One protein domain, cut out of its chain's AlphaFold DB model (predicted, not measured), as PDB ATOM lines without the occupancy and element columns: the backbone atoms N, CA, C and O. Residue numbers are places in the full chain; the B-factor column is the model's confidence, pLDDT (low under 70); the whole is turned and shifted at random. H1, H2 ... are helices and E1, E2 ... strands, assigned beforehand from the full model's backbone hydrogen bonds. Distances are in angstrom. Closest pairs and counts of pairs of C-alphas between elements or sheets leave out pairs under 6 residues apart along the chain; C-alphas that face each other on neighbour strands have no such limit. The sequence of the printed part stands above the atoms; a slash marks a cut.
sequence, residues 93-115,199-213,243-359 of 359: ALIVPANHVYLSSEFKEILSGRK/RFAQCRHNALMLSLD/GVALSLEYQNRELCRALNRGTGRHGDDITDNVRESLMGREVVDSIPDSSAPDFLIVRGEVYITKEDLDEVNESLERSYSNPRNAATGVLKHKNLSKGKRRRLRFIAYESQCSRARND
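AT A GLANCE: This is residues 93 to 115, 199 to 213 and 243 to 359 of the 359 residues of the protein "DNA ligase" of Gracilariopsis chorda (UniProt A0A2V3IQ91). A strongly twisted sheet of four strands has H2 packed over one part of it and H4 packed at the end where E2 begins and E5 ends; H3 and H5 gather round H4 beyond that end. A small two-strand sheet, E1 and E4, sits next to E3, while residues 100 to 115, with H1, stick out from the body as an arm. The printed part has 155 residues, under half of them in named elements, in the order H1 E1 E2 E3 E4 H2 E5 H3 H4 H5 E6. The large sheet runs E3, E2, E5, E6, all antiparallel, and the class is mixed, helices and strands. The whole is compact, with a radius of gyration of the C-alphas of 17.4 A and spans of 54 by 49 by 33 A.

IN THESE COORDINATES: In the large sheet, E2 is residues 244 to 251, 22.6 A long, beginning at C-alpha 244 (156.458, 160.738, 167.382); E3 is 254 to 260, 18.2 A; E5 is 295 to 303, 25.2 A; and E6 is 345 to 353, 23.4 A, ending at C-alpha 353 (135.531, 162.734, 162.322). E1 is 202 to 204 and E4 is 266 to 268. H2 is 271 to 278, H3 is 306 to 314, 12.6 A, H4 is 323 to 332, 14.1 A, and H5 is 338 to 341. H1 is 105 to 111, beginning at C-alpha 105 (138.221, 135.260, 152.117).

HOW THE PARTS SIT: E2 and E3 form a hairpin, with N 249 and O 257 2.8 A apart. Between the neighbour strands E2 and E5, N 248 and O 298 are within hydrogen-bond range at 2.8 A, and between the neighbour strands E5 and E6, N 299 and O 350 are within hydrogen-bond range at 2.8 A. E6 bends by 62 degrees at residue 349; residues 96 to 97 pair antiparallel with its residues 350 to 351. In the small sheet, antiparallel, N 203 and O 267 are 2.8 A apart; the closest C-alphas of E3 and E4, Asn 260 and Gly 267, are 5.0 A apart. H2 is on the large sheet at a height of 7.6 A, across the strands. H4, the hub, is on it at 8.3 A, over E5. H4 touches H2, closest C-alphas Leu 331 and Asn 273, 6.3 A, at a steep tilt of 50 degrees, opposite ways. With 3 pairs of C-alphas within 8 A each, H4 only just touches H3, closest Pro 323 and Leu 309, 6.3 A, and H5, closest Val 330 and Arg 341, 6.0 A. H1 touches no helix. Every O i to N i+4 pair is within hydrogen-bond range in H2, H3 and H4, and 2 of 3 in H1; H5 is too short for such a pair.

THE WHOLE: The C-alphas of Lys 115 and Asp 359, the farthest apart, are 55.5 A apart. Residues 116 to 198 and 214 to 242 are not printed, with gaps of 51.3 A and 16.8 A between C-alphas. Of the links printed whole, H2 to E5 is long. Mean pLDDT of the printed part is 71.6; residues 93 to 115, 334 to 341 and 353 to 359 are among those under 70.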
ATOM      1  N   ALA A  93     133.268 162.682 170.189       25.41
ATOM      2  CA  ALA A  93     134.047 161.761 169.360       25.41
ATOM      3  C   ALA A  93     133.443 160.354 169.329       25.41
ATOM      4  O   ALA A  93     133.096 159.793 170.371       25.41
ATOM      5  N   LEU A  94     133.384 159.781 168.128       26.20
ATOM      6  CA  LEU A  94     133.319 158.343 167.917       26.20
ATOM      7  C   LEU A  94     134.770 157.859 167.815       26.20
ATOM      8  O   LEU A  94     135.428 158.116 166.812       26.20
ATOM      9  N   ILE A  95     135.287 157.210 168.860       27.59
ATOM     10  CA  ILE A  95     136.579 156.523 168.769       27.59
ATOM     11  C   ILE A  95     136.306 155.191 168.086       27.59
ATOM     12  O   ILE A  95     135.777 154.269 168.706       27.59
ATOM     13  N   VAL A  96     136.626 155.113 166.799       25.67
ATOM     14  CA  VAL A  96     136.708 153.834 166.101       25.67
ATOM     15  C   VAL A  96     138.102 153.288 166.409       25.67
ATOM     16  O   VAL A  96     139.082 153.896 165.973       25.67
ATOM     17  N   PRO A  97     138.248 152.204 167.194       25.50
ATOM     18  CA  PRO A  97     139.537 151.539 167.295       25.50
ATOM     19  C   PRO A  97     139.973 151.170 165.876       25.50
ATOM     20  O   PRO A  97     139.184 150.612 165.109       25.50
ATOM     21  N   ALA A  98     141.209 151.508 165.510       24.52
ATOM     22  CA  ALA A  98     141.797 151.123 164.235       24.52
ATOM     23  C   ALA A  98     142.054 149.607 164.231       24.52
ATOM     24  O   ALA A  98     143.182 149.165 164.362       24.52
ATOM     25  N   ASN A  99     140.982 148.815 164.171       25.59
ATOM     26  CA  ASN A  99     140.977 147.366 163.985       25.59
ATOM     27  C   ASN A  99     139.627 146.867 163.436       25.59
ATOM     28  O   ASN A  99     139.185 145.762 163.733       25.59
ATOM     29  N   HIS A 100     138.998 147.643 162.554       26.86
ATOM     30  CA  HIS A 100     138.148 147.049 161.520       26.86
ATOM     31  C   HIS A 100     138.954 146.944 160.221       26.86
ATOM     32  O   HIS A 100     138.713 147.663 159.260       26.86
ATOM     33  N   VAL A 101     139.937 146.039 160.201       25.88
ATOM     34  CA  VAL A 101     140.461 145.480 158.949       25.88
ATOM     35  C   VAL A 101     139.686 144.187 158.713       25.88
ATOM     36  O   VAL A 101     139.937 143.169 159.357       25.88
ATOM     37  N   TYR A 102     138.685 144.232 157.834       26.20
ATOM     38  CA  TYR A 102     138.008 143.024 157.373       26.20
ATOM     39  C   TYR A 102     138.925 142.316 156.374       26.20
ATOM     40  O   TYR A 102     139.171 142.814 155.279       26.20
ATOM     41  N   LEU A 103     139.460 141.163 156.772       25.92
ATOM     42  CA  LEU A 103     140.242 140.294 155.896       25.92
ATOM     43  C   LEU A 103     139.294 139.594 154.911       25.92
ATOM     44  O   LEU A 103     138.364 138.907 155.353       25.92
ATOM     45  N   SER A 104     139.512 139.770 153.600       28.97
ATOM     46  CA  SER A 104     138.767 139.035 152.569       28.97
ATOM     47  C   SER A 104     138.993 137.526 152.722       28.97
ATOM     48  O   SER A 104     139.952 137.078 153.362       28.97
ATOM     49  N   SER A 105     138.096 136.721 152.153       28.73
ATOM     50  CA  SER A 105     138.221 135.260 152.117       28.73
ATOM     51  C   SER A 105     139.562 134.805 151.527       28.73
ATOM     52  O   SER A 105     140.128 133.848 152.049       28.73
ATOM     53  N   GLU A 106     140.128 135.539 150.561       27.80
ATOM     54  CA  GLU A 106     141.460 135.243 150.012       27.80
ATOM     55  C   GLU A 106     142.587 135.420 151.051       27.80
ATOM     56  O   GLU A 106     143.543 134.647 151.081       27.80
ATOM     57  N   PHE A 107     142.467 136.371 151.985       28.48
ATOM     58  CA  PHE A 107     143.489 136.601 153.018       28.48
ATOM     59  C   PHE A 107     143.485 135.519 154.116       28.48
ATOM     60  O   PHE A 107     144.499 135.292 154.783       28.48
ATOM     61  N   LYS A 108     142.360 134.809 154.296       29.95
ATOM     62  CA  LYS A 108     142.277 133.635 155.184       29.95
ATOM     63  C   LYS A 108     143.033 132.435 154.618       29.95
ATOM     64  O   LYS A 108     143.605 131.674 155.396       29.95
ATOM     65  N   GLU A 109     143.074 132.280 153.296       30.89
ATOM     66  CA  GLU A 109     143.776 131.164 152.652       30.89
ATOM     67  C   GLU A 109     145.299 131.349 152.676       30.89
ATOM     68  O   GLU A 109     146.021 130.400 152.990       30.89
ATOM     69  N   ILE A 110     145.788 132.582 152.511       30.34
ATOM     70  CA  ILE A 110     147.216 132.928 152.654       30.34
ATOM     71  C   ILE A 110     147.720 132.656 154.084       30.34
ATOM     72  O   ILE A 110     148.809 132.114 154.276       30.34
ATOM     73  N   LEU A 111     146.911 132.952 155.109       29.42
ATOM     74  CA  LEU A 111     147.231 132.635 156.510       29.42
ATOM     75  C   LEU A 111     147.147 131.134 156.837       29.42
ATOM     76  O   LEU A 111     147.703 130.704 157.846       29.42
ATOM     77  N   SER A 112     146.478 130.341 155.995       31.30
ATOM     78  CA  SER A 112     146.345 128.885 156.152       31.30
ATOM     79  C   SER A 112     147.493 128.077 155.526       31.30
ATOM     80  O   SER A 112     147.552 126.863 155.708       31.30
ATOM     81  N   GLY A 113     148.429 128.737 154.827       28.77
ATOM     82  CA  GLY A 113     149.684 128.130 154.375       28.77
ATOM     83  C   GLY A 113     149.659 127.431 153.010       28.77
ATOM     84  O   GLY A 113     150.572 126.659 152.725       28.77
ATOM     85  N   ARG A 114     148.675 127.687 152.138       28.88
ATOM     86  CA  ARG A 114     148.746 127.235 150.734       28.88
ATOM     87  C   ARG A 114     149.397 128.314 149.868       28.88
ATOM     88  O   ARG A 114     148.937 129.449 149.852       28.88
ATOM     89  N   LYS A 115     150.475 127.958 149.160       32.66
ATOM     90  CA  LYS A 115     151.084 128.809 148.127       32.66
ATOM     91  C   LYS A 115     150.131 128.913 146.939       32.66
ATOM     92  O   LYS A 115     149.745 127.885 146.390       32.66
ATOM     93  N   ARG A 199     160.922 177.554 163.903       67.38
ATOM     94  CA  ARG A 199     161.192 177.000 162.567       67.38
ATOM     95  C   ARG A 199     159.932 176.468 161.884       67.38
ATOM     96  O   ARG A 199     159.929 176.309 160.670       67.38
ATOM     97  N   PHE A 200     158.886 176.211 162.663       78.94
ATOM     98  CA  PHE A 200     157.587 175.724 162.218       78.94
ATOM     99  C   PHE A 200     156.488 176.597 162.823       78.94
ATOM    100  O   PHE A 200     156.640 177.102 163.942       78.94
ATOM    101  N   ALA A 201     155.393 176.787 162.087       87.44
ATOM    102  CA  ALA A 201     154.217 177.465 162.614       87.44
ATOM    103  C   ALA A 201     153.566 176.584 163.688       87.44
ATOM    104  O   ALA A 201     153.423 175.380 163.494       87.44
ATOM    105  N   GLN A 202     153.185 177.168 164.824       91.50
ATOM    106  CA  GLN A 202     152.398 176.445 165.819       91.50
ATOM    107  C   GLN A 202     150.917 176.588 165.509       91.50
ATOM    108  O   GLN A 202     150.400 177.697 165.401       91.50
ATOM    109  N   CYS A 203     150.242 175.451 165.424       88.69
ATOM    110  CA  CYS A 203     148.829 175.355 165.113       88.69
ATOM    111  C   CYS A 203     148.100 174.674 166.267       88.69
ATOM    112  O   CYS A 203     148.611 173.752 166.909       88.69
ATOM    113  N   ARG A 204     146.883 175.136 166.543       88.56
ATOM    114  CA  ARG A 204     146.000 174.489 167.509       88.56
ATOM    115  C   ARG A 204     145.440 173.209 166.896       88.56
ATOM    116  O   ARG A 204     144.988 173.220 165.757       88.56
ATOM    117  N   HIS A 205     145.426 172.130 167.672       83.69
ATOM    118  CA  HIS A 205     144.746 170.901 167.274       83.69
ATOM    119  C   HIS A 205     143.229 171.090 167.315       83.69
ATOM    120  O   HIS A 205     142.691 171.621 168.293       83.69
ATOM    121  N   ASN A 206     142.532 170.589 166.294       79.25
ATOM    122  CA  ASN A 206     141.067 170.615 166.238       79.25
ATOM    123  C   ASN A 206     140.413 169.766 167.342       79.25
ATOM    124  O   ASN A 206     139.353 170.111 167.864       79.25
ATOM    125  N   ALA A 207     141.095 168.703 167.765       76.25
ATOM    126  CA  ALA A 207     140.760 167.917 168.946       76.25
ATOM    127  C   ALA A 207     141.997 167.762 169.835       76.25
ATOM    128  O   ALA A 207     143.109 167.639 169.334       76.25
ATOM    129  N   LEU A 208     141.845 167.711 171.159       79.31
ATOM    130  CA  LEU A 208     143.002 167.542 172.048       79.31
ATOM    131  C   LEU A 208     143.709 166.199 171.794       79.31
ATOM    132  O   LEU A 208     143.064 165.161 171.629       79.31
ATOM    133  N   MET A 209     145.041 166.214 171.765       80.50
ATOM    134  CA  MET A 209     145.882 165.014 171.750       80.50
ATOM    135  C   MET A 209     146.288 164.652 173.179       80.50
ATOM    136  O   MET A 209     147.270 165.167 173.727       80.50
ATOM    137  N   LEU A 210     145.509 163.764 173.795       77.31
ATOM    138  CA  LEU A 210     145.723 163.325 175.171       77.31
ATOM    139  C   LEU A 210     146.920 162.370 175.283       77.31
ATOM    140  O   LEU A 210     147.296 161.689 174.330       77.31
ATOM    141  N   SER A 211     147.533 162.329 176.464       74.69
ATOM    142  CA  SER A 211     148.488 161.280 176.828       74.69
ATOM    143  C   SER A 211     147.775 160.110 177.494       74.69
ATOM    144  O   SER A 211     146.736 160.288 178.128       74.69
ATOM    145  N   LEU A 212     148.386 158.934 177.423       72.25
ATOM    146  CA  LEU A 212     147.950 157.769 178.183       72.25
ATOM    147  C   LEU A 212     148.499 157.818 179.613       72.25
ATOM    148  O   LEU A 212     149.580 158.360 179.856       72.25
ATOM    149  N   ASP A 213     147.752 157.233 180.546       68.12
ATOM    150  CA  ASP A 213     148.290 156.884 181.858       68.12
ATOM    151  C   ASP A 213     149.076 155.572 181.753       68.12
ATOM    152  O   ASP A 213     148.726 154.684 180.975       68.12
ATOM    153  N   GLY A 243     157.770 156.402 169.219       83.81
ATOM    154  CA  GLY A 243     157.984 157.323 168.114       83.81
ATOM    155  C   GLY A 243     157.482 158.734 168.405       83.81
ATOM    156  O   GLY A 243     157.587 159.256 169.524       83.81
ATOM    157  N   VAL A 244     156.999 159.384 167.352       87.00
ATOM    158  CA  VAL A 244     156.458 160.738 167.382       87.00
ATOM    159  C   VAL A 244     154.996 160.707 166.985       87.00
ATOM    160  O   VAL A 244     154.665 160.471 165.826       87.00
ATOM    161  N   ALA A 245     154.129 161.011 167.944       90.25
ATOM    162  CA  ALA A 245     152.710 161.176 167.685       90.25
ATOM    163  C   ALA A 245     152.454 162.264 166.625       90.25
ATOM    164  O   ALA A 245     152.900 163.413 166.764       90.25
ATOM    165  N   LEU A 246     151.705 161.879 165.593       91.56
ATOM    166  CA  LEU A 246     151.351 162.682 164.431       91.56
ATOM    167  C   LEU A 246     149.831 162.692 164.249       91.56
ATOM    168  O   LEU A 246     149.173 161.665 164.401       91.56
ATOM    169  N   SER A 247     149.291 163.860 163.911       92.69
ATOM    170  CA  SER A 247     147.893 164.081 163.559       92.69
ATOM    171  C   SER A 247     147.820 164.578 162.121       92.69
ATOM    172  O   SER A 247     148.357 165.639 161.811       92.69
ATOM    173  N   LEU A 248     147.165 163.815 161.256       89.25
ATOM    174  CA  LEU A 248     146.883 164.142 159.863       89.25
ATOM    175  C   LEU A 248     145.444 164.635 159.773       89.25
ATOM    176  O   LEU A 248     144.534 163.942 160.220       89.25
ATOM    177  N   GLU A 249     145.235 165.817 159.219       89.50
ATOM    178  CA  GLU A 249     143.913 166.380 158.973       89.50
ATOM    179  C   GLU A 249     143.640 166.340 157.473       89.50
ATOM    180  O   GLU A 249     144.404 166.885 156.671       89.50
ATOM    181  N   TYR A 250     142.543 165.684 157.118       82.88
ATOM    182  CA  TYR A 250     142.019 165.599 155.771       82.88
ATOM    183  C   TYR A 250     140.750 166.438 155.684       82.88
ATOM    184  O   TYR A 250     139.833 166.261 156.490       82.88
ATOM    185  N   GLN A 251     140.698 167.326 154.697       86.31
ATOM    186  CA  GLN A 251     139.531 168.129 154.369       86.31
ATOM    187  C   GLN A 251     139.143 167.874 152.916       86.31
ATOM    188  O   GLN A 251     139.981 167.927 152.022       86.31
ATOM    189  N   ASN A 252     137.866 167.584 152.678       85.06
ATOM    190  CA  ASN A 252     137.351 167.100 151.400       85.06
ATOM    191  C   ASN A 252     138.182 165.926 150.864       85.06
ATOM    192  O   ASN A 252     138.441 165.846 149.668       85.06
ATOM    193  N   ARG A 253     138.606 165.034 151.776       84.50
ATOM    194  CA  ARG A 253     139.484 163.876 151.525       84.50
ATOM    195  C   ARG A 253     140.925 164.205 151.114       84.50
ATOM    196  O   ARG A 253     141.709 163.275 150.977       84.50
ATOM    197  N   GLU A 254     141.311 165.475 151.035       86.44
ATOM    198  CA  GLU A 254     142.682 165.918 150.750       86.44
ATOM    199  C   GLU A 254     143.437 166.247 152.045       86.44
ATOM    200  O   GLU A 254     142.895 166.896 152.944       86.44
ATOM    201  N   LEU A 255     144.697 165.823 152.152       87.88
ATOM    202  CA  LEU A 255     145.571 166.119 153.282       87.88
ATOM    203  C   LEU A 255     145.834 167.624 153.315       87.88
ATOM    204  O   LEU A 255     146.622 168.157 152.532       87.88
ATOM    205  N   CYS A 256     145.200 168.319 154.254       90.38
ATOM    206  CA  CYS A 256     145.345 169.761 154.393       90.38
ATOM    207  C   CYS A 256     146.394 170.138 155.440       90.38
ATOM    208  O   CYS A 256     146.989 171.211 155.343       90.38
ATOM    209  N   ARG A 257     146.622 169.283 156.447       91.88
ATOM    210  CA  ARG A 257     147.539 169.595 157.548       91.88
ATOM    211  C   ARG A 257     148.115 168.352 158.214       91.88
ATOM    212  O   ARG A 257     147.409 167.370 158.417       91.88
ATOM    213  N   ALA A 258     149.372 168.426 158.638       93.94
ATOM    214  CA  ALA A 258     149.989 167.448 159.524       93.94
ATOM    215  C   ALA A 258     150.649 168.135 160.723       93.94
ATOM    216  O   ALA A 258     151.541 168.970 160.569       93.94
ATOM    217  N   LEU A 259     150.225 167.757 161.928       94.06
ATOM    218  CA  LEU A 259     150.686 168.337 163.185       94.06
ATOM    219  C   LEU A 259     151.354 167.282 164.057       94.06
ATOM    220  O   LEU A 259     150.816 166.193 164.256       94.06
ATOM    221  N   ASN A 260     152.492 167.620 164.659       92.75
ATOM    222  CA  ASN A 260     152.992 166.819 165.777       92.75
ATOM    223  C   ASN A 260     152.141 167.048 167.041       92.75
ATOM    224  O   ASN A 260     151.355 167.992 167.123       92.75
ATOM    225  N   ARG A 261     152.327 166.221 168.074       90.50
ATOM    226  CA  ARG A 261     151.587 166.401 169.335       90.50
ATOM    227  C   ARG A 261     151.845 167.746 170.022       90.50
ATOM    228  O   ARG A 261     150.898 168.338 170.534       90.50
ATOM    229  N   GLY A 262     153.100 168.190 170.095       87.81
ATOM    230  CA  GLY A 262     153.501 169.359 170.885       87.81
ATOM    231  C   GLY A 262     153.000 169.278 172.333       87.81
ATOM    232  O   GLY A 262     153.255 168.297 173.037       87.81
ATOM    233  N   THR A 263     152.244 170.287 172.764       83.06
ATOM    234  CA  THR A 263     151.625 170.346 174.104       83.06
ATOM    235  C   THR A 263     150.362 169.489 174.228       83.06
ATOM    236  O   THR A 263     149.797 169.366 175.309       83.06
ATOM    237  N   GLY A 264     149.879 168.911 173.126       79.25
ATOM    238  CA  GLY A 264     148.593 168.222 173.031       79.25
ATOM    239  C   GLY A 264     147.421 169.152 172.700       79.25
ATOM    240  O   GLY A 264     146.407 168.699 172.174       79.25
ATOM    241  N   ARG A 265     147.571 170.461 172.949       80.81
ATOM    242  CA  ARG A 265     146.648 171.517 172.496       80.81
ATOM    243  C   ARG A 265     147.170 172.228 171.252       80.81
ATOM    244  O   ARG A 265     146.390 172.530 170.356       80.81
ATOM    245  N   HIS A 266     148.478 172.456 171.201       87.56
ATOM    246  CA  HIS A 266     149.172 173.041 170.062       87.56
ATOM    247  C   HIS A 266     150.291 172.107 169.609       87.56
ATOM    248  O   HIS A 266     151.002 171.543 170.445       87.56
ATOM    249  N   GLY A 267     150.430 171.967 168.298       90.12
ATOM    250  CA  GLY A 267     151.487 171.219 167.629       90.12
ATOM    251  C   GLY A 267     152.211 172.092 166.614       90.12
ATOM    252  O   GLY A 267     151.711 173.146 166.226       90.12
ATOM    253  N   ASP A 268     153.384 171.649 166.179       92.00
ATOM    254  CA  ASP A 268     154.067 172.281 165.051       92.00
ATOM    255  C   ASP A 268     153.475 171.760 163.738       92.00
ATOM    256  O   ASP A 268     153.306 170.544 163.585       92.00
ATOM    257  N   ASP A 269     153.216 172.667 162.795       92.44
ATOM    258  CA  ASP A 269     152.868 172.334 161.417       92.44
ATOM    259  C   ASP A 269     154.091 171.788 160.685       92.44
ATOM    260  O   ASP A 269     155.083 172.485 160.468       92.44
ATOM    261  N   ILE A 270     154.013 170.503 160.353       92.19
ATOM    262  CA  ILE A 270     155.057 169.730 159.683       92.19
ATOM    263  C   ILE A 270     154.512 169.077 158.409       92.19
ATOM    264  O   ILE A 270     155.006 168.029 157.990       92.19
ATOM    265  N   THR A 271     153.496 169.686 157.792       90.44
ATOM    266  CA  THR A 271     152.808 169.155 156.607       90.44
ATOM    267  C   THR A 271     153.778 168.855 155.467       90.44
ATOM    268  O   THR A 271     153.789 167.737 154.954       90.44
ATOM    269  N   ASP A 272     154.663 169.793 155.127       89.12
ATOM    270  CA  ASP A 272     155.637 169.603 154.043       89.12
ATOM    271  C   ASP A 272     156.627 168.472 154.345       89.12
ATOM    272  O   ASP A 272     156.950 167.658 153.480       89.12
ATOM    273  N   ASN A 273     157.070 168.370 155.599       88.44
ATOM    274  CA  ASN A 273     157.967 167.310 156.042       88.44
ATOM    275  C   ASN A 273     157.301 165.935 155.951       88.44
ATOM    276  O   ASN A 273     157.944 164.977 155.521       88.44
ATOM    277  N   VAL A 274     156.027 165.829 156.330       89.44
ATOM    278  CA  VAL A 274     155.230 164.604 156.178       89.44
ATOM    279  C   VAL A 274     155.037 164.266 154.702       89.44
ATOM    280  O   VAL A 274     155.282 163.120 154.324       89.44
ATOM    281  N   ARG A 275     154.708 165.247 153.850       87.50
ATOM    282  CA  ARG A 275     154.600 165.025 152.400       87.50
ATOM    283  C   ARG A 275     155.907 164.517 151.799       87.50
ATOM    284  O   ARG A 275     155.905 163.611 150.976       87.50
ATOM    285  N   GLU A 276     157.047 165.050 152.224       86.06
ATOM    286  CA  GLU A 276     158.336 164.601 151.699       86.06
ATOM    287  C   GLU A 276     158.749 163.214 152.218       86.06
ATOM    288  O   GLU A 276     159.365 162.432 151.488       86.06
ATOM    289  N   SER A 277     158.448 162.913 153.485       84.75
ATOM    290  CA  SER A 277     158.960 161.714 154.158       84.75
ATOM    291  C   SER A 277     158.048 160.496 154.056       84.75
ATOM    292  O   SER A 277     158.565 159.391 153.936       84.75
ATOM    293  N   LEU A 278     156.725 160.657 154.083       80.50
ATOM    294  CA  LEU A 278     155.769 159.554 154.282       80.50
ATOM    295  C   LEU A 278     154.773 159.380 153.124       80.50
ATOM    296  O   LEU A 278     154.123 158.338 153.022       80.50
ATOM    297  N   MET A 279     154.650 160.378 152.247       78.06
ATOM    298  CA  MET A 279     153.663 160.369 151.166       78.06
ATOM    299  C   MET A 279     153.949 159.304 150.106       78.06
ATOM    300  O   MET A 279     155.097 159.086 149.713       78.06
ATOM    301  N   GLY A 280     152.883 158.663 149.622       63.84
ATOM    302  CA  GLY A 280     152.944 157.608 148.605       63.84
ATOM    303  C   GLY A 280     153.432 156.261 149.142       63.84
ATOM    304  O   GLY A 280     153.654 155.339 148.362       63.84
ATOM    305  N   ARG A 281     153.618 156.155 150.463       74.81
ATOM    306  CA  ARG A 281     154.009 154.928 151.159       74.81
ATOM    307  C   ARG A 281     152.976 154.618 152.232       74.81
ATOM    308  O   ARG A 281     152.005 153.928 151.953       74.81
ATOM    309  N   GLU A 282     153.136 155.188 153.422       74.38
ATOM    310  CA  GLU A 282     152.214 154.995 154.543       74.38
ATOM    311  C   GLU A 282     151.170 156.113 154.673       74.38
ATOM    312  O   GLU A 282     150.153 155.928 155.338       74.38
ATOM    313  N   VAL A 283     151.409 157.272 154.051       79.75
ATOM    314  CA  VAL A 283     150.476 158.407 154.031       79.75
ATOM    315  C   VAL A 283     150.054 158.696 152.593       79.75
ATOM    316  O   VAL A 283     150.875 158.707 151.676       79.75
ATOM    317  N   VAL A 284     148.762 158.949 152.397       78.81
ATOM    318  CA  VAL A 284     148.193 159.367 151.110       78.81
ATOM    319  C   VAL A 284     147.846 160.850 151.155       78.81
ATOM    320  O   VAL A 284     147.423 161.346 152.200       78.81
ATOM    321  N   ASP A 285     148.040 161.552 150.038       80.00
ATOM    322  CA  ASP A 285     147.662 162.970 149.912       80.00
ATOM    323  C   ASP A 285     146.143 163.112 149.737       80.00
ATOM    324  O   ASP A 285     145.552 164.037 150.270       80.00
ATOM    325  N   SER A 286     145.499 162.129 149.101       80.81
ATOM    326  CA  SER A 286     144.048 162.061 148.937       80.81
ATOM    327  C   SER A 286     143.518 160.697 149.369       80.81
ATOM    328  O   SER A 286     144.113 159.661 149.051       80.81
ATOM    329  N   ILE A 287     142.406 160.682 150.104       77.81
ATOM    330  CA  ILE A 287     141.707 159.455 150.485       77.81
ATOM    331  C   ILE A 287     140.860 159.001 149.285       77.81
ATOM    332  O   ILE A 287     139.898 159.683 148.926       77.81
ATOM    333  N   PRO A 288     141.165 157.840 148.675       71.62
ATOM    334  CA  PRO A 288     140.508 157.408 147.441       71.62
ATOM    335  C   PRO A 288     139.051 156.977 147.653       71.62
ATOM    336  O   PRO A 288     138.269 156.934 146.705       71.62
ATOM    337  N   ASP A 289     138.681 156.639 148.888       74.62
ATOM    338  CA  ASP A 289     137.333 156.212 149.240       74.62
ATOM    339  C   ASP A 289     136.383 157.416 149.302       74.62
ATOM    340  O   ASP A 289     136.526 158.311 150.138       74.62
ATOM    341  N   SER A 290     135.384 157.436 148.419       72.56
ATOM    342  CA  SER A 290     134.368 158.489 148.376       72.56
ATOM    343  C   SER A 290     133.388 158.457 149.545       72.56
ATOM    344  O   SER A 290     132.690 159.443 149.762       72.56
ATOM    345  N   SER A 291     133.344 157.361 150.307       75.19
ATOM    346  CA  SER A 291     132.549 157.254 151.531       75.19
ATOM    347  C   SER A 291     133.248 157.843 152.763       75.19
ATOM    348  O   SER A 291     132.628 157.962 153.823       75.19
ATOM    349  N   ALA A 292     134.524 158.231 152.641       73.56
ATOM    350  CA  ALA A 292     135.248 158.877 153.725       73.56
ATOM    351  C   ALA A 292     134.628 160.249 154.066       73.56
ATOM    352  O   ALA A 292     134.234 160.982 153.156       73.56
ATOM    353  N   PRO A 293     134.552 160.630 155.358       77.44
ATOM    354  CA  PRO A 293     134.002 161.920 155.767       77.44
ATOM    355  C   PRO A 293     134.748 163.111 155.153       77.44
ATOM    356  O   PRO A 293     135.968 163.063 154.992       77.44
ATOM    357  N   ASP A 294     134.032 164.218 154.930       76.75
ATOM    358  CA  ASP A 294     134.627 165.466 154.427       76.75
ATOM    359  C   ASP A 294     135.696 166.027 155.364       76.75
ATOM    360  O   ASP A 294     136.632 166.671 154.908       76.75
ATOM    361  N   PHE A 295     135.582 165.781 156.669       81.19
ATOM    362  CA  PHE A 295     136.626 166.117 157.624       81.19
ATOM    363  C   PHE A 295     137.011 164.899 158.457       81.19
ATOM    364  O   PHE A 295     136.200 164.349 159.213       81.19
ATOM    365  N   LEU A 296     138.270 164.492 158.325       81.12
ATOM    366  CA  LEU A 296     138.830 163.333 159.004       81.12
ATOM    367  C   LEU A 296     140.179 163.689 159.616       81.12
ATOM    368  O   LEU A 296     141.084 164.168 158.943       81.12
ATOM    369  N   ILE A 297     140.333 163.383 160.896       82.38
ATOM    370  CA  ILE A 297     141.609 163.420 161.592       82.38
ATOM    371  C   ILE A 297     142.081 161.981 161.769       82.38
ATOM    372  O   ILE A 297     141.386 161.173 162.385       82.38
ATOM    373  N   VAL A 298     143.273 161.665 161.274       84.44
ATOM    374  CA  VAL A 298     143.943 160.377 161.482       84.44
ATOM    375  C   VAL A 298     145.157 160.602 162.365       84.44
ATOM    376  O   VAL A 298     146.030 161.410 162.058       84.44
ATOM    377  N   ARG A 299     145.225 159.878 163.476       87.00
ATOM    378  CA  ARG A 299     146.333 159.933 164.424       87.00
ATOM    379  C   ARG A 299     147.103 158.636 164.423       87.00
ATOM    380  O   ARG A 299     146.544 157.541 164.323       87.00
ATOM    381  N   GLY A 300     148.404 158.785 164.567       85.94
ATOM    382  CA  GLY A 300     149.321 157.671 164.552       85.94
ATOM    383  C   GLY A 300     150.669 158.032 165.136       85.94
ATOM    384  O   GLY A 300     150.872 159.125 165.668       85.94
ATOM    385  N   GLU A 301     151.593 157.094 165.011       84.62
ATOM    386  CA  GLU A 301     152.972 157.265 165.436       84.62
ATOM    387  C   GLU A 301     153.885 157.223 164.212       84.62
ATOM    388  O   GLU A 301     153.834 156.279 163.421       84.62
ATOM    389  N   VAL A 302     154.736 158.236 164.068       87.50
ATOM    390  CA  VAL A 302     155.878 158.189 163.156       87.50
ATOM    391  C   VAL A 302     157.042 157.539 163.880       87.50
ATOM    392  O   VAL A 302     157.400 157.958 164.980       87.50
ATOM    393  N   TYR A 303     157.657 156.542 163.266       83.50
ATOM    394  CA  TYR A 303     158.753 155.798 163.868       83.50
ATOM    395  C   TYR A 303     159.819 155.448 162.832       83.50
ATOM    396  O   TYR A 303     159.640 155.641 161.631       83.50
ATOM    397  N   ILE A 304     160.946 154.949 163.323       82.19
ATOM    398  CA  ILE A 304     162.030 154.376 162.528       82.19
ATOM    399  C   ILE A 304     162.322 152.984 163.087       82.19
ATOM    400  O   ILE A 304     162.198 152.780 164.301       82.19
ATOM    401  N   THR A 305     162.635 152.012 162.230       82.19
ATOM    402  CA  THR A 305     163.016 150.676 162.711       82.19
ATOM    403  C   THR A 305     164.430 150.702 163.289       82.19
ATOM    404  O   THR A 305     165.139 151.704 163.178       82.19
ATOM    405  N   LYS A 306     164.839 149.616 163.950       78.69
ATOM    406  CA  LYS A 306     166.213 149.494 164.450       78.69
ATOM    407  C   LYS A 306     167.207 149.411 163.294       78.69
ATOM    408  O   LYS A 306     168.189 150.138 163.316       78.69
ATOM    409  N   GLU A 307     166.899 148.621 162.265       81.12
ATOM    410  CA  GLU A 307     167.766 148.502 161.088       81.12
ATOM    411  C   GLU A 307     167.913 149.859 160.382       81.12
ATOM    412  O   GLU A 307     169.019 150.324 160.117       81.12
ATOM    413  N   ASP A 308     166.793 150.562 160.180       84.56
ATOM    414  CA  ASP A 308     166.798 151.888 159.568       84.56
ATOM    415  C   ASP A 308     167.535 152.933 160.423       84.56
ATOM    416  O   ASP A 308     168.122 153.873 159.880       84.56
ATOM    417  N   LEU A 309     167.503 152.803 161.753       83.44
ATOM    418  CA  LEU A 309     168.240 153.674 162.667       83.44
ATOM    419  C   LEU A 309     169.751 153.504 162.508       83.44
ATOM    420  O   LEU A 309     170.460 154.513 162.469       83.44
ATOM    421  N   ASP A 310     170.232 152.267 162.420       84.19
ATOM    422  CA  ASP A 310     171.657 151.974 162.267       84.19
ATOM    423  C   ASP A 310     172.186 152.598 160.971       84.19
ATOM    424  O   ASP A 310     173.130 153.388 161.001       84.19
ATOM    425  N   GLU A 311     171.472 152.405 159.861       84.44
ATOM    426  CA  GLU A 311     171.823 153.008 158.572       84.44
ATOM    427  C   GLU A 311     171.730 154.552 158.580       84.44
ATOM    428  O   GLU A 311     172.504 155.256 157.920       84.44
ATOM    429  N   VAL A 312     170.790 155.136 159.337       82.88
ATOM    430  CA  VAL A 312     170.760 156.595 159.546       82.88
ATOM    431  C   VAL A 312     171.992 157.052 160.321       82.88
ATOM    432  O   VAL A 312     172.589 158.064 159.950       82.88
ATOM    433  N   ASN A 313     172.381 156.326 161.365       84.62
ATOM    434  CA  ASN A 313     173.496 156.678 162.236       84.62
ATOM    435  C   ASN A 313     174.859 156.554 161.543       84.62
ATOM    436  O   ASN A 313     175.705 157.413 161.770       84.62
ATOM    437  N   GLU A 314     175.050 155.583 160.646       86.50
ATOM    438  CA  GLU A 314     176.282 155.430 159.844       86.50
ATOM    439  C   GLU A 314     176.657 156.696 159.061       86.50
ATOM    440  O   GLU A 314     177.817 156.954 158.752       86.50
ATOM    441  N   SER A 315     175.657 157.511 158.742       77.75
ATOM    442  CA  SER A 315     175.799 158.697 157.906       77.75
ATOM    443  C   SER A 315     175.747 160.013 158.695       77.75
ATOM    444  O   SER A 315     175.518 161.073 158.098       77.75
ATOM    445  N   LEU A 316     175.886 159.960 160.026       80.19
ATOM    446  CA  LEU A 316     175.851 161.107 160.937       80.19
ATOM    447  C   LEU A 316     177.121 161.160 161.794       80.19
ATOM    448  O   LEU A 316     177.554 160.156 162.337       80.19
ATOM    449  N   GLU A 317     177.667 162.361 162.005       78.12
ATOM    450  CA  GLU A 317     178.795 162.560 162.934       78.12
ATOM    451  C   GLU A 317     178.412 162.280 164.394       78.12
ATOM    452  O   GLU A 317     179.253 161.932 165.220       78.12
ATOM    453  N   ARG A 318     177.125 162.448 164.723       80.81
ATOM    454  CA  ARG A 318     176.573 162.164 166.043       80.81
ATOM    455  C   ARG A 318     175.311 161.325 165.915       80.81
ATOM    456  O   ARG A 318     174.268 161.826 165.496       80.81
ATOM    457  N   SER A 319     175.423 160.070 166.328       80.62
ATOM    458  CA  SER A 319     174.337 159.096 166.297       80.62
ATOM    459  C   SER A 319     173.206 159.447 167.265       80.62
ATOM    460  O   SER A 319     173.421 159.999 168.351       80.62
ATOM    461  N   TYR A 320     171.985 159.085 166.886       81.50
ATOM    462  CA  TYR A 320     170.830 159.120 167.772       81.50
ATOM    463  C   TYR A 320     170.878 157.955 168.760       81.50
ATOM    464  O   TYR A 320     171.198 156.827 168.398       81.50
ATOM    465  N   SER A 321     170.503 158.226 170.010       75.81
ATOM    466  CA  SER A 321     170.538 157.241 171.095       75.81
ATOM    467  C   SER A 321     169.375 156.250 171.091       75.81
ATOM    468  O   SER A 321     169.485 155.185 171.689       75.81
ATOM    469  N   ASN A 322     168.241 156.603 170.481       77.19
ATOM    470  CA  ASN A 322     167.075 155.731 170.393       77.19
ATOM    471  C   ASN A 322     166.225 156.054 169.145       77.19
ATOM    472  O   ASN A 322     166.317 157.173 168.614       77.19
ATOM    473  N   PRO A 323     165.371 155.109 168.701       74.69
ATOM    474  CA  PRO A 323     164.510 155.288 167.532       74.69
ATOM    475  C   PRO A 323     163.599 156.515 167.616       74.69
ATOM    476  O   PRO A 323     163.417 157.222 166.630       74.69
ATOM    477  N   ARG A 324     163.069 156.843 168.797       78.69
ATOM    478  CA  ARG A 324     162.177 157.996 168.976       78.69
ATOM    479  C   ARG A 324     162.860 159.341 168.719       78.69
ATOM    480  O   ARG A 324     162.297 160.220 168.058       78.69
ATOM    481  N   ASN A 325     164.077 159.505 169.225       78.38
ATOM    482  CA  ASN A 325     164.899 160.692 169.012       78.38
ATOM    483  C   ASN A 325     165.283 160.819 167.539       78.38
ATOM    484  O   ASN A 325     165.207 161.915 166.985       78.38
ATOM    485  N   ALA A 326     165.625 159.698 166.901       80.25
ATOM    486  CA  ALA A 326     165.897 159.657 165.473       80.25
ATOM    487  C   ALA A 326     164.663 160.027 164.649       80.25
ATOM    488  O   ALA A 326     164.751 160.920 163.814       80.25
ATOM    489  N   ALA A 327     163.498 159.441 164.930       81.69
ATOM    490  CA  ALA A 327     162.251 159.773 164.248       81.69
ATOM    491  C   ALA A 327     161.922 161.269 164.376       81.69
ATOM    492  O   ALA A 327     161.638 161.928 163.378       81.69
ATOM    493  N   THR A 328     162.055 161.840 165.579       84.62
ATOM    494  CA  THR A 328     161.857 163.282 165.815       84.62
ATOM    495  C   THR A 328     162.848 164.134 165.029       84.62
ATOM    496  O   THR A 328     162.453 165.096 164.366       84.62
ATOM    497  N   GLY A 329     164.134 163.792 165.114       84.19
ATOM    498  CA  GLY A 329     165.213 164.525 164.464       84.19
ATOM    499  C   GLY A 329     165.078 164.492 162.949       84.19
ATOM    500  O   GLY A 329     165.087 165.544 162.313       84.19
ATOM    501  N   VAL A 330     164.868 163.302 162.381       82.81
ATOM    502  CA  VAL A 330     164.721 163.082 160.939       82.81
ATOM    503  C   VAL A 330     163.481 163.785 160.397       82.81
ATOM    504  O   VAL A 330     163.578 164.484 159.386       82.81
ATOM    505  N   LEU A 331     162.344 163.675 161.094       85.62
ATOM    506  CA  LEU A 331     161.087 164.295 160.677       85.62
ATOM    507  C   LEU A 331     161.189 165.823 160.640       85.62
ATOM    508  O   LEU A 331     160.664 166.439 159.719       85.62
ATOM    509  N   LYS A 332     161.891 166.453 161.592       82.31
ATOM    510  CA  LYS A 332     161.989 167.924 161.692       82.31
ATOM    511  C   LYS A 332     163.197 168.546 160.973       82.31
ATOM    512  O   LYS A 332     163.343 169.772 160.964       82.31
ATOM    513  N   HIS A 333     164.083 167.761 160.364       78.06
ATOM    514  CA  HIS A 333     165.298 168.289 159.729       78.06
ATOM    515  C   HIS A 333     165.025 168.872 158.329       78.06
ATOM    516  O   HIS A 333     164.289 168.242 157.584       78.06
ATOM    517  N   LYS A 334     165.654 169.999 157.909       62.62
ATOM    518  CA  LYS A 334     165.595 170.508 156.495       62.62
ATOM    519  C   LYS A 334     166.554 169.801 155.538       62.62
ATOM    520  O   LYS A 334     166.251 169.694 154.360       62.62
ATOM    521  N   ASN A 335     167.737 169.442 156.028       63.28
ATOM    522  CA  ASN A 335     168.886 169.141 155.163       63.28
ATOM    523  C   ASN A 335     169.190 167.644 155.062       63.28
ATOM    524  O   ASN A 335     170.247 167.266 154.571       63.28
ATOM    525  N   LEU A 336     168.311 166.784 155.580       61.44
ATOM    526  CA  LEU A 336     168.484 165.355 155.352       61.44
ATOM    527  C   LEU A 336     168.029 165.054 153.931       61.44
ATOM    528  O   LEU A 336     166.946 165.473 153.524       61.44
ATOM    529  N   SER A 337     168.871 164.345 153.182       63.34
ATOM    530  CA  SER A 337     168.520 163.876 151.849       63.34
ATOM    531  C   SER A 337     167.211 163.084 151.896       63.34
ATOM    532  O   SER A 337     166.892 162.434 152.901       63.34
ATOM    533  N   LYS A 338     166.463 163.102 150.785       66.06
ATOM    534  CA  LYS A 338     165.205 162.350 150.644       66.06
ATOM    535  C   LYS A 338     165.345 160.892 151.103       66.06
ATOM    536  O   LYS A 338     164.433 160.373 151.730       66.06
ATOM    537  N   GLY A 339     166.501 160.261 150.866       67.25
ATOM    538  CA  GLY A 339     166.785 158.889 151.299       67.25
ATOM    539  C   GLY A 339     166.670 158.677 152.813       67.25
ATOM    540  O   GLY A 339     165.988 157.755 153.240       67.25
ATOM    541  N   LYS A 340     167.249 159.561 153.639       68.50
ATOM    542  CA  LYS A 340     167.170 159.440 155.108       68.50
ATOM    543  C   LYS A 340     165.758 159.718 155.630       68.50
ATOM    544  O   LYS A 340     165.287 159.041 156.535       68.50
ATOM    545  N   ARG A 341     165.057 160.691 155.036       69.12
ATOM    546  CA  ARG A 341     163.661 161.021 155.386       69.12
ATOM    547  C   ARG A 341     162.686 159.900 155.040       69.12
ATOM    548  O   ARG A 341     161.736 159.675 155.779       69.12
ATOM    549  N   ARG A 342     162.960 159.162 153.965       70.25
ATOM    550  CA  ARG A 342     162.187 157.989 153.544       70.25
ATOM    551  C   ARG A 342     162.431 156.743 154.405       70.25
ATOM    552  O   ARG A 342     161.916 155.688 154.084       70.25
ATOM    553  N   ARG A 343     163.176 156.805 155.504       83.44
ATOM    554  CA  ARG A 343     163.227 155.687 156.469       83.44
ATOM    555  C   ARG A 343     162.191 155.804 157.577       83.44
ATOM    556  O   ARG A 343     161.992 154.882 158.358       83.44
ATOM    557  N   LEU A 344     161.517 156.949 157.646       86.69
ATOM    558  CA  LEU A 344     160.374 157.101 158.525       86.69
ATOM    559  C   LEU A 344     159.232 156.222 158.032       86.69
ATOM    560  O   LEU A 344     158.988 156.127 156.827       86.69
ATOM    561  N   ARG A 345     158.537 155.629 158.992       84.12
ATOM    562  CA  ARG A 345     157.307 154.869 158.813       84.12
ATOM    563  C   ARG A 345     156.210 155.495 159.652       84.12
ATOM    564  O   ARG A 345     156.490 156.186 160.632       84.12
ATOM    565  N   PHE A 346     154.964 155.230 159.288       83.19
ATOM    566  CA  PHE A 346     153.797 155.709 160.015       83.19
ATOM    567  C   PHE A 346     152.817 154.569 160.259       83.19
ATOM    568  O   PHE A 346     152.572 153.750 159.376       83.19
ATOM    569  N   ILE A 347     152.249 154.531 161.461       80.75
ATOM    570  CA  ILE A 347     151.172 153.606 161.809       80.75
ATOM    571  C   ILE A 347     150.034 154.363 162.483       80.75
ATOM    572  O   ILE A 347     150.221 155.003 163.519       80.75
ATOM    573  N   ALA A 348     148.851 154.292 161.876       81.12
ATOM    574  CA  ALA A 348     147.634 154.878 162.416       81.12
ATOM    575  C   ALA A 348     147.056 154.003 163.536       81.12
ATOM    576  O   ALA A 348     147.099 152.777 163.458       81.12
ATOM    577  N   TYR A 349     146.490 154.635 164.562       77.12
ATOM    578  CA  TYR A 349     145.836 153.935 165.673       77.12
ATOM    579  C   TYR A 349     144.525 154.578 166.135       77.12
ATOM    580  O   TYR A 349     143.795 153.998 166.933       77.12
ATOM    581  N   GLU A 350     144.227 155.792 165.681       77.88
ATOM    582  CA  GLU A 350     143.028 156.525 166.068       77.88
ATOM    583  C   GLU A 350     142.546 157.342 164.874       77.88
ATOM    584  O   GLU A 350     143.340 157.941 164.149       77.88
ATOM    585  N   SER A 351     141.234 157.392 164.688       76.94
ATOM    586  CA  SER A 351     140.601 158.328 163.773       76.94
ATOM    587  C   SER A 351     139.477 159.071 164.479       76.94
ATOM    588  O   SER A 351     138.838 158.560 165.400       76.94
ATOM    589  N   GLN A 352     139.263 160.314 164.066       74.50
ATOM    590  CA  GLN A 352     138.175 161.153 164.538       74.50
ATOM    591  C   GLN A 352     137.571 161.869 163.340       74.50
ATOM    592  O   GLN A 352     138.288 162.460 162.539       74.50
ATOM    593  N   CYS A 353     136.252 161.864 163.236       69.75
ATOM    594  CA  CYS A 353     135.531 162.734 162.322       69.75
ATOM    595  C   CYS A 353     134.671 163.685 163.152       69.75
ATOM    596  O   CYS A 353     134.011 163.274 164.111       69.75
ATOM    597  N   SER A 354     134.691 164.971 162.815       52.53
ATOM    598  CA  SER A 354     133.639 165.877 163.259       52.53
ATOM    599  C   SER A 354     132.590 165.937 162.157       52.53
ATOM    600  O   SER A 354     132.915 165.943 160.970       52.53
ATOM    601  N   ARG A 355     131.309 166.004 162.535       41.78
ATOM    602  CA  ARG A 355     130.340 166.616 161.623       41.78
ATOM    603  C   ARG A 355     130.825 168.041 161.392       41.78
ATOM    604  O   ARG A 355     131.158 168.714 162.373       41.78
ATOM    605  N   ALA A 356     130.884 168.461 160.130       35.31
ATOM    606  CA  ALA A 356     131.096 169.857 159.786       35.31
ATOM    607  C   ALA A 356     130.226 170.707 160.720       35.31
ATOM    608  O   ALA A 356     129.034 170.430 160.894       35.31
ATOM    609  N   ARG A 357     130.844 171.671 161.410       32.75
ATOM    610  CA  ARG A 357     130.064 172.729 162.040       32.75
ATOM    611  C   ARG A 357     129.393 173.436 160.873       32.75
ATOM    612  O   ARG A 357     130.083 174.040 160.065       32.75
ATOM    613  N   ASN A 358     128.086 173.247 160.731       27.56
ATOM    614  CA  ASN A 358     127.302 174.215 159.990       27.56
ATOM    615  C   ASN A 358     127.414 175.496 160.815       27.56
ATOM    616  O   ASN A 358     126.991 175.496 161.975       27.56
ATOM    617  N   ASP A 359     128.129 176.468 160.258       31.27
ATOM    618  CA  ASP A 359     128.276 177.813 160.808       31.27
ATOM    619  C   ASP A 359     126.916 178.486 161.043       31.27
ATOM    620  O   ASP A 359     125.963 178.204 160.271       31.27
TER     621      ASP A 359